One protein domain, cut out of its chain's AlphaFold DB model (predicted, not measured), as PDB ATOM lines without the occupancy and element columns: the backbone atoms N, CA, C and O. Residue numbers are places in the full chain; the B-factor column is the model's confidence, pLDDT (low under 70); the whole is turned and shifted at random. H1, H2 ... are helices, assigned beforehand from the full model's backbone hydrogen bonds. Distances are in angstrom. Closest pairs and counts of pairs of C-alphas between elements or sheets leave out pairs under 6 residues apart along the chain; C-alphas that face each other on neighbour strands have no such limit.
ATOM      1  N   SER A  62      18.002  49.104   7.022       71.94
ATOM      2  CA  SER A  62      17.818  48.017   6.050       71.94
ATOM      3  C   SER A  62      16.554  47.185   6.283       71.94
ATOM      4  O   SER A  62      16.058  46.551   5.353       71.94
ATOM      5  N   ILE A  63      16.045  47.133   7.519       77.94
ATOM      6  CA  ILE A  63      14.857  46.346   7.864       77.94
ATOM      7  C   ILE A  63      13.603  47.165   7.569       77.94
ATOM      8  O   ILE A  63      12.688  46.634   6.948       77.94
ATOM      9  N   TYR A  64      13.581  48.452   7.920       81.56
ATOM     10  CA  TYR A  64      12.478  49.352   7.569       81.56
ATOM     11  C   TYR A  64      12.294  49.469   6.047       81.56
ATOM     12  O   TYR A  64      11.179  49.299   5.550       81.56
ATOM     13  N   GLU A  65      13.392  49.589   5.290       83.38
ATOM     14  CA  GLU A  65      13.366  49.556   3.818       83.38
ATOM     15  C   GLU A  65      12.788  48.246   3.260       83.38
ATOM     16  O   GLU A  65      12.086  48.259   2.254       83.38
ATOM     17  N   ARG A  66      13.050  47.107   3.915       81.44
ATOM     18  CA  ARG A  66      12.509  45.801   3.500       81.44
ATOM     19  C   ARG A  66      11.025  45.642   3.791       81.44
ATOM     20  O   ARG A  66      10.357  44.906   3.073       81.44
ATOM     21  N   ILE A  67      10.525  46.270   4.851       84.44
ATOM     22  CA  ILE A  67       9.095  46.252   5.177       84.44
ATOM     23  C   ILE A  67       8.354  47.263   4.289       84.44
ATOM     24  O   ILE A  67       7.179  47.060   3.999       84.44
ATOM     25  N   GLY A  68       9.033  48.307   3.806       84.88
ATOM     26  CA  GLY A  68       8.443  49.337   2.948       84.88
ATOM     27  C   GLY A  68       7.780  50.480   3.726       84.88
ATOM     28  O   GLY A  68       6.876  51.128   3.198       84.88
ATOM     29  N   PHE A  69       8.216  50.721   4.968       86.31
ATOM     30  CA  PHE A  69       7.789  51.862   5.791       86.31
ATOM     31  C   PHE A  69       8.983  52.708   6.194       86.31
ATOM     32  O   PHE A  69      10.089  52.193   6.374       86.31
ATOM     33  N   ALA A  70       8.738  54.000   6.373       85.81
ATOM     34  CA  ALA A  70       9.702  54.878   7.009       85.81
ATOM     35  C   ALA A  70       9.696  54.677   8.539       85.81
ATOM     36  O   ALA A  70       8.721  54.195   9.114       85.81
ATOM     37  N   GLU A  71      10.801  55.014   9.207       82.12
ATOM     38  CA  GLU A  71      10.949  54.831  10.661       82.12
ATOM     39  C   GLU A  71       9.920  55.650  11.462       82.12
ATOM     40  O   GLU A  71       9.466  55.216  12.516       82.12
ATOM     41  N   ASP A  72       9.500  56.801  10.935       83.81
ATOM     42  CA  ASP A  72       8.478  57.683  11.504       83.81
ATOM     43  C   ASP A  72       7.034  57.210  11.257       83.81
ATOM     44  O   ASP A  72       6.116  57.649  11.951       83.81
ATOM     45  N   GLU A  73       6.830  56.288  10.316       83.62
ATOM     46  CA  GLU A  73       5.535  55.651  10.039       83.62
ATOM     47  C   GLU A  73       5.299  54.390  10.888       83.62
ATOM     48  O   GLU A  73       4.223  53.790  10.833       83.62
ATOM     49  N   VAL A  74       6.288  53.978  11.687       84.44
ATOM     50  CA  VAL A  74       6.201  52.814  12.572       84.44
ATOM     51  C   VAL A  74       6.096  53.277  14.018       84.44
ATOM     52  O   VAL A  74       6.934  54.023  14.522       84.44
ATOM     53  N   ALA A  75       5.067  52.807  14.722       83.69
ATOM     54  CA  ALA A  75       4.876  53.172  16.117       83.69
ATOM     55  C   ALA A  75       6.034  52.703  17.014       83.69
ATOM     56  O   ALA A  75       6.546  51.583  16.899       83.69
ATOM     57  N   LEU A  76       6.399  53.553  17.977       80.81
ATOM     58  CA  LEU A  76       7.385  53.227  19.005       80.81
ATOM     59  C   LEU A  76       6.913  52.013  19.821       80.81
ATOM     60  O   LEU A  76       5.811  52.011  20.365       80.81
ATOM     61  N   GLY A  77       7.767  50.993  19.933       77.62
ATOM     62  CA  GLY A  77       7.449  49.743  20.636       77.62
ATOM     63  C   GLY A  77       7.004  48.587  19.732       77.62
ATOM     64  O   GLY A  77       6.665  47.522  20.248       77.62
ATOM     65  N   ILE A  78       7.032  48.765  18.409       82.56
ATOM     66  CA  ILE A  78       6.915  47.676  17.434       82.56
ATOM     67  C   ILE A  78       8.319  47.184  17.059       82.56
ATOM     68  O   ILE A  78       9.177  47.982  16.683       82.56
ATOM     69  N   GLU A  79       8.554  45.870  17.107       86.19
ATOM     70  CA  GLU A  79       9.784  45.281  16.568       86.19
ATOM     71  C   GLU A  79       9.667  45.063  15.045       86.19
ATOM     72  O   GLU A  79       8.875  44.225  14.604       86.19
ATOM     73  N   PRO A  80      10.487  45.729  14.208       83.62
ATOM     74  CA  PRO A  80      10.384  45.624  12.745       83.62
ATOM     75  C   PRO A  80      10.607  44.195  12.234       83.62
ATOM     76  O   PRO A  80      10.011  43.757  11.254       83.62
ATOM     77  N   LYS A  81      11.453  43.429  12.930       85.19
ATOM     78  CA  LYS A  81      11.740  42.027  12.601       85.19
ATOM     79  C   LYS A  81      10.502  41.146  12.736       85.19
ATOM     80  O   LYS A  81      10.262  40.315  11.865       85.19
ATOM     81  N   ASP A  82       9.718  41.357  13.790       83.88
ATOM     82  CA  ASP A  82       8.464  40.638  14.000       83.88
ATOM     83  C   ASP A  82       7.427  41.033  12.939       83.88
ATOM     84  O   ASP A  82       6.741  40.167  12.399       83.88
ATOM     85  N   VAL A  83       7.353  42.314  12.568       84.62
ATOM     86  CA  VAL A  83       6.460  42.766  11.486       84.62
ATOM     87  C   VAL A  83       6.814  42.079  10.172       84.62
ATOM     88  O   VAL A  83       5.946  41.483   9.537       84.62
ATOM     89  N   LEU A  84       8.093  42.072   9.795       86.00
ATOM     90  CA  LEU A  84       8.532  41.424   8.562       86.00
ATOM     91  C   LEU A  84       8.275  39.909   8.579       86.00
ATOM     92  O   LEU A  84       7.906  39.331   7.561       86.00
ATOM     93  N   GLN A  85       8.471  39.258   9.729       86.50
ATOM     94  CA  GLN A  85       8.292  37.814   9.874       86.50
ATOM     95  C   GLN A  85       6.818  37.387   9.831       86.50
ATOM     96  O   GLN A  85       6.509  36.347   9.247       86.50
ATOM     97  N   TRP A  86       5.922  38.149  10.466       83.31
ATOM     98  CA  TRP A  86       4.528  37.743  10.691       83.31
ATOM     99  C   TRP A  86       3.523  38.473   9.792       83.31
ATOM    100  O   TRP A  86       2.550  37.867   9.337       83.31
ATOM    101  N   LEU A  87       3.741  39.760   9.509       81.62
ATOM    102  CA  LEU A  87       2.851  40.569   8.673       81.62
ATOM    103  C   LEU A  87       3.309  40.612   7.206       81.62
ATOM    104  O   LEU A  87       2.446  40.541   6.322       81.62
ATOM    105  N   GLY A  88       4.622  40.623   6.954       86.81
ATOM    106  CA  GLY A  88       5.227  40.688   5.617       86.81
ATOM    107  C   GLY A  88       5.638  42.110   5.227       86.81
ATOM    108  O   GLY A  88       5.962  42.921   6.095       86.81
ATOM    109  N   THR A  89       5.647  42.414   3.925       90.56
ATOM    110  CA  THR A  89       5.911  43.778   3.427       90.56
ATOM    111  C   THR A  89       4.637  44.628   3.384       90.56
ATOM    112  O   THR A  89       3.516  44.129   3.529       90.56
ATOM    113  N   ARG A  90       4.785  45.937   3.163       87.56
ATOM    114  CA  ARG A  90       3.679  46.883   2.969       87.56
ATOM    115  C   ARG A  90       2.735  46.441   1.855       87.56
ATOM    116  O   ARG A  90       1.517  46.528   2.011       87.56
ATOM    117  N   GLU A  91       3.280  45.941   0.754       89.19
ATOM    118  CA  GLU A  91       2.507  45.450  -0.386       89.19
ATOM    119  C   GLU A  91       1.717  44.195  -0.011       89.19
ATOM    120  O   GLU A  91       0.533  44.102  -0.332       89.19
ATOM    121  N   ASP A  92       2.325  43.268   0.736       86.94
ATOM    122  CA  ASP A  92       1.640  42.067   1.223       86.94
ATOM    123  C   ASP A  92       0.466  42.424   2.143       86.94
ATOM    124  O   ASP A  92      -0.611  41.827   2.052       86.94
ATOM    125  N   MET A  93       0.645  43.413   3.022       86.31
ATOM    126  CA  MET A  93      -0.423  43.903   3.894       86.31
ATOM    127  C   MET A  93      -1.529  44.601   3.104       86.31
ATOM    128  O   MET A  93      -2.707  44.326   3.327       86.31
ATOM    129  N   THR A  94      -1.166  45.434   2.131       89.06
ATOM    130  CA  THR A  94      -2.131  46.124   1.262       89.06
ATOM    131  C   THR A  94      -2.944  45.114   0.449       89.06
ATOM    132  O   THR A  94      -4.171  45.196   0.392       89.06
ATOM    133  N   ALA A  95      -2.291  44.077  -0.085       88.75
ATOM    134  CA  ALA A  95      -2.949  42.988  -0.798       88.75
ATOM    135  C   ALA A  95      -3.908  42.189   0.103       88.75
ATOM    136  O   ALA A  95      -4.998  41.817  -0.340       88.75
ATOM    137  N   LYS A  96      -3.542  41.944   1.370       86.12
ATOM    138  CA  LYS A  96      -4.435  41.315   2.362       86.12
ATOM    139  C   LYS A  96      -5.657  42.197   2.643       86.12
ATOM    140  O   LYS A  96      -6.779  41.702   2.572       86.12
ATOM    141  N   VAL A  97      -5.462  43.498   2.866       87.12
ATOM    142  CA  VAL A  97      -6.559  44.447   3.125       87.12
ATOM    143  C   VAL A  97      -7.521  44.533   1.940       87.12
ATOM    144  O   VAL A  97      -8.731  44.473   2.153       87.12
ATOM    145  N   LEU A  98      -7.017  44.600   0.704       87.62
ATOM    146  CA  LEU A  98      -7.844  44.598  -0.512       87.62
ATOM    147  C   LEU A  98      -8.597  43.278  -0.708       87.62
ATOM    148  O   LEU A  98      -9.750  43.256  -1.145       87.62
ATOM    149  N   LYS A  99      -7.952  42.156  -0.378       89.12
ATOM    150  CA  LYS A  99      -8.567  40.830  -0.460       89.12
ATOM    151  C   LYS A  99      -9.734  40.691   0.518       89.12
ATOM    152  O   LYS A  99     -10.769  40.136   0.136       89.12
ATOM    153  N   ASP A 100      -9.567  41.196   1.735       82.06
ATOM    154  CA  ASP A 100     -10.576  41.126   2.791       82.06
ATOM    155  C   ASP A 100     -11.671  42.194   2.601       82.06
ATOM    156  O   ASP A 100     -12.845  41.932   2.868       82.06
ATOM    157  N   ASN A 101     -11.324  43.357   2.038       86.44
ATOM    158  CA  ASN A 101     -12.231  44.478   1.781       86.44
ATOM    159  C   ASN A 101     -12.288  44.829   0.287       86.44
ATOM    160  O   ASN A 101     -11.672  45.785  -0.175       86.44
ATOM    161  N   ARG A 102     -13.120  44.104  -0.473       87.06
ATOM    162  CA  ARG A 102     -13.296  44.321  -1.928       87.06
ATOM    163  C   ARG A 102     -13.835  45.700  -2.328       87.06
ATOM    164  O   ARG A 102     -13.882  46.002  -3.515       87.06
ATOM    165  N   SER A 103     -14.330  46.484  -1.375       87.81
ATOM    166  CA  SER A 103     -14.845  47.838  -1.598       87.81
ATOM    167  C   SER A 103     -13.786  48.927  -1.426       87.81
ATOM    168  O   SER A 103     -14.119  50.102  -1.567       87.81
ATOM    169  N   PHE A 104     -12.553  48.571  -1.058       88.50
ATOM    170  CA  PHE A 104     -11.466  49.531  -0.904       88.50
ATOM    171  C   PHE A 104     -10.693  49.680  -2.211       88.50
ATOM    172  O   PHE A 104     -10.418  48.697  -2.896       88.50
ATOM    173  N   ASP A 105     -10.333  50.923  -2.513       91.44
ATOM    174  CA  ASP A 105      -9.357  51.253  -3.545       91.44
ATOM    175  C   ASP A 105      -7.936  51.069  -2.989       91.44
ATOM    176  O   ASP A 105      -7.728  51.081  -1.772       91.44
ATOM    177  N   GLU A 106      -6.954  50.902  -3.874       88.38
ATOM    178  CA  GLU A 106      -5.561  50.602  -3.512       88.38
ATOM    179  C   GLU A 106      -4.938  51.684  -2.614       88.38
ATOM    180  O   GLU A 106      -4.351  51.358  -1.582       88.38
ATOM    181  N   ASP A 107      -5.184  52.960  -2.922       90.94
ATOM    182  CA  ASP A 107      -4.719  54.096  -2.114       90.94
ATOM    183  C   ASP A 107      -5.317  54.066  -0.700       90.94
ATOM    184  O   ASP A 107      -4.627  54.231   0.304       90.94
ATOM    185  N   ARG A 108      -6.615  53.762  -0.604       90.62
ATOM    186  CA  ARG A 108      -7.322  53.692   0.677       90.62
ATOM    187  C   ARG A 108      -6.864  52.498   1.513       90.62
ATOM    188  O   ARG A 108      -6.808  52.589   2.735       90.62
ATOM    189  N   ALA A 109      -6.540  51.379   0.870       87.75
ATOM    190  CA  ALA A 109      -5.950  50.235   1.551       87.75
ATOM    191  C   ALA A 109      -4.550  50.568   2.089       87.75
ATOM    192  O   ALA A 109      -4.241  50.201   3.221       87.75
ATOM    193  N   ALA A 110      -3.735  51.306   1.329       87.00
ATOM    194  CA  ALA A 110      -2.416  51.748   1.774       87.00
ATOM    195  C   ALA A 110      -2.487  52.711   2.977       87.00
ATOM    196  O   ALA A 110      -1.672  52.594   3.897       87.00
ATOM    197  N   ASP A 111      -3.476  53.609   3.015       90.88
ATOM    198  CA  ASP A 111      -3.703  54.517   4.150       90.88
ATOM    199  C   ASP A 111      -4.076  53.758   5.430       90.88
ATOM    200  O   ASP A 111      -3.537  54.029   6.504       90.88
ATOM    201  N   GLU A 112      -4.965  52.767   5.332       88.31
ATOM    202  CA  GLU A 112      -5.366  51.953   6.487       88.31
ATOM    203  C   GLU A 112      -4.218  51.067   6.986       88.31
ATOM    204  O   GLU A 112      -4.050  50.895   8.192       88.31
ATOM    205  N   VAL A 113      -3.383  50.548   6.079       88.62
ATOM    206  CA  VAL A 113      -2.158  49.820   6.446       88.62
ATOM    207  C   VAL A 113      -1.170  50.741   7.168       88.62
ATOM    208  O   VAL A 113      -0.584  50.346   8.173       88.62
ATOM    209  N   THR A 114      -1.012  51.980   6.706       88.62
ATOM    210  CA  THR A 114      -0.147  52.971   7.367       88.62
ATOM    211  C   THR A 114      -0.683  53.306   8.758       88.62
ATOM    212  O   THR A 114       0.050  53.266   9.742       88.62
ATOM    213  N   LYS A 115      -1.996  53.527   8.881       90.06
ATOM    214  CA  LYS A 115      -2.663  53.753  10.168       90.06
ATOM    215  C   LYS A 115      -2.516  52.570  11.125       90.06
ATOM    216  O   LYS A 115      -2.339  52.786  12.320       90.06
ATOM    217  N   LEU A 116      -2.571  51.342  10.610       87.69
ATOM    218  CA  LEU A 116      -2.312  50.138  11.393       87.69
ATOM    219  C   LEU A 116      -0.878  50.148  11.938       87.69
ATOM    220  O   LEU A 116      -0.691  49.903  13.121       87.69
ATOM    221  N   MET A 117       0.117  50.489  11.114       86.69
ATOM    222  CA  MET A 117       1.525  50.559  11.534       86.69
ATOM    223  C   MET A 117       1.818  51.656  12.565       86.69
ATOM    224  O   MET A 117       2.739  51.511  13.373       86.69
ATOM    225  N   MET A 118       1.004  52.712  12.592       86.88
ATOM    226  CA  MET A 118       1.054  53.752  13.620       86.88
ATOM    227  C   MET A 118       0.398  53.335  14.950       86.88
ATOM    228  O   MET A 118       0.556  54.037  15.950       86.88
ATOM    229  N   ASP A 119      -0.307  52.203  14.999       86.31
ATOM    230  CA  ASP A 119      -0.945  51.674  16.204       86.31
ATOM    231  C   ASP A 119      -0.184  50.447  16.738       86.31
ATOM    232  O   ASP A 119      -0.398  49.299  16.332       86.31
ATOM    233  N   ALA A 120       0.720  50.698  17.692       85.38
ATOM    234  CA  ALA A 120       1.540  49.661  18.319       85.38
ATOM    235  C   ALA A 120       0.715  48.572  19.016       85.38
ATOM    236  O   ALA A 120       1.127  47.410  19.025       85.38
ATOM    237  N   GLU A 121      -0.432  48.917  19.606       84.31
ATOM    238  CA  GLU A 121      -1.260  47.944  20.321       84.31
ATOM    239  C   GLU A 121      -1.911  46.975  19.335       84.31
ATOM    240  O   GLU A 121      -1.866  45.754  19.531       84.31
ATOM    241  N   MET A 122      -2.439  47.503  18.231       80.44
ATOM    242  CA  MET A 122      -3.044  46.694  17.180       80.44
ATOM    243  C   MET A 122      -2.024  45.779  16.499       80.44
ATOM    244  O   MET A 122      -2.277  44.574  16.396       80.44
ATOM    245  N   VAL A 123      -0.853  46.292  16.107       81.75
ATOM    246  CA  VAL A 123       0.200  45.479  15.467       81.75
ATOM    247  C   VAL A 123       0.694  44.377  16.404       81.75
ATOM    248  O   VAL A 123       0.763  43.214  16.003       81.75
ATOM    249  N   ASN A 124       0.949  44.693  17.675       81.25
ATOM    250  CA  ASN A 124       1.387  43.694  18.651       81.25
ATOM    251  C   ASN A 124       0.313  42.634  18.925       81.25
ATOM    252  O   ASN A 124       0.638  41.449  19.045       81.25
ATOM    253  N   SER A 125      -0.967  43.020  18.975       77.81
ATOM    254  CA  SER A 125      -2.068  42.063  19.132       77.81
ATOM    255  C   SER A 125      -2.163  41.097  17.945       77.81
ATOM    256  O   SER A 125      -2.373  39.895  18.136       77.81
ATOM    257  N   PHE A 126      -1.924  41.594  16.730       79.31
ATOM    258  CA  PHE A 126      -1.942  40.792  15.514       79.31
ATOM    259  C   PHE A 126      -0.754  39.828  15.453       79.31
ATOM    260  O   PHE A 126      -0.933  38.641  15.183       79.31
ATOM    261  N   ILE A 127       0.450  40.302  15.790       79.44
ATOM    262  CA  ILE A 127       1.646  39.457  15.906       79.44
ATOM    263  C   ILE A 127       1.420  38.360  16.953       79.44
ATOM    264  O   ILE A 127       1.724  37.195  16.705       79.44
ATOM    265  N   ALA A 128       0.846  38.698  18.111       80.31
ATOM    266  CA  ALA A 128       0.528  37.721  19.148       80.31
ATOM    267  C   ALA A 128      -0.499  36.678  18.674       80.31
ATOM    268  O   ALA A 128      -0.380  35.500  19.016       80.31
ATOM    269  N   TYR A 129      -1.487  37.087  17.874       77.44
ATOM    270  CA  TYR A 129      -2.463  36.181  17.275       77.44
ATOM    271  C   TYR A 129      -1.828  35.236  16.245       77.44
ATOM    272  O   TYR A 129      -2.045  34.027  16.318       77.44
ATOM    273  N   GLU A 130      -1.010  35.748  15.324       75.31
ATOM    274  CA  GLU A 130      -0.338  34.917  14.315       75.31
ATOM    275  C   GLU A 130       0.700  33.973  14.947       75.31
ATOM    276  O   GLU A 130       0.769  32.806  14.560       75.31
ATOM    277  N   LYS A 131       1.410  34.405  16.003       78.25
ATOM    278  CA  LYS A 131       2.277  33.531  16.816       78.25
ATOM    279  C   LYS A 131       1.484  32.367  17.422       78.25
ATOM    280  O   LYS A 131       1.869  31.216  17.246       78.25
ATOM    281  N   LYS A 132       0.333  32.644  18.049       73.88
ATOM    282  CA  LYS A 132      -0.551  31.600  18.601       73.88
ATOM    283  C   LYS A 132      -1.097  30.670  17.520       73.88
ATOM    284  O   LYS A 132      -1.165  29.468  17.715       73.88
ATOM    285  N   LYS A 133      -1.467  31.198  16.358       73.31
ATOM    286  CA  LYS A 133      -1.988  30.402  15.239       73.31
ATOM    287  C   LYS A 133      -0.932  29.493  14.606       73.31
ATOM    288  O   LYS A 133      -1.283  28.428  14.099       73.31
ATOM    289  N   ALA A 134       0.335  29.899  14.635       72.75
ATOM    290  CA  ALA A 134       1.455  29.068  14.213       72.75
ATOM    291  C   ALA A 134       1.749  27.920  15.193       72.75
ATOM    292  O   ALA A 134       2.372  26.933  14.792       72.75
ATOM    293  N   ASP A 135       1.264  27.997  16.439       71.75
ATOM    294  CA  ASP A 135       1.394  26.900  17.389       71.75
ATOM    295  C   ASP A 135       0.460  25.731  17.016       71.75
ATOM    296  O   ASP A 135      -0.766  25.877  16.957       71.75
TER     297      ASP A 135
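This is residues 62 to 135 of the 229 residues of the protein "Hypothetical protein" of Proboscia inermis (UniProt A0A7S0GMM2). The longest helix, H5, is crossed by H2, with H1 beside H2; H3 and H4 form a crossed pair off to one side, H4's end making a corner with H5's start. The 74 printed residues include five named helices, H1 to H5 in order, and no named strand: all helix. The whole is compact, radius of gyration of the C-alphas 11.9 A, spanning 30 by 30 by 20 A.

H5, residues 120 to 134, measures 21.0 A from first to last C-alpha, ending at (1.455, 29.068, 14.213). H4, residues 106 to 117, measures 16.6 A; H3, 90 to 100, 15.4 A; H2, 80 to 87, 9.9 A; H1, 62 to 67, 8.9 A, beginning at C-alpha 62 (17.818, 48.017, 6.050).

H5 touches H2 at a steep tilt of 55 degrees; closest C-alphas, Ile 127 and Trp 86, 6.2 A. H2 touches H1 at a shallow tilt of 25 degrees; closest C-alphas, Leu 84 and Ile 67, 5.9 A. H3 touches H4 at a steep tilt of 68 degrees, only just short of about perpendicular; closest C-alphas, Thr 94 and Ala 109, 5.6 A. H4 and H5 only just touch, only at the corner, with 3 pairs of C-alphas within 8 A; closest, Met 117 and Val 123, 6.6 A. In H1 to H5 every O i to N i+4 pair is within hydrogen-bond range.

The farthest C-alphas, Asp 107 and Asp 135, are 34.0 A apart. The printed part has no cut. The H1 to H2 link is long; the others are tight. No printed residue is under 70 in pLDDT.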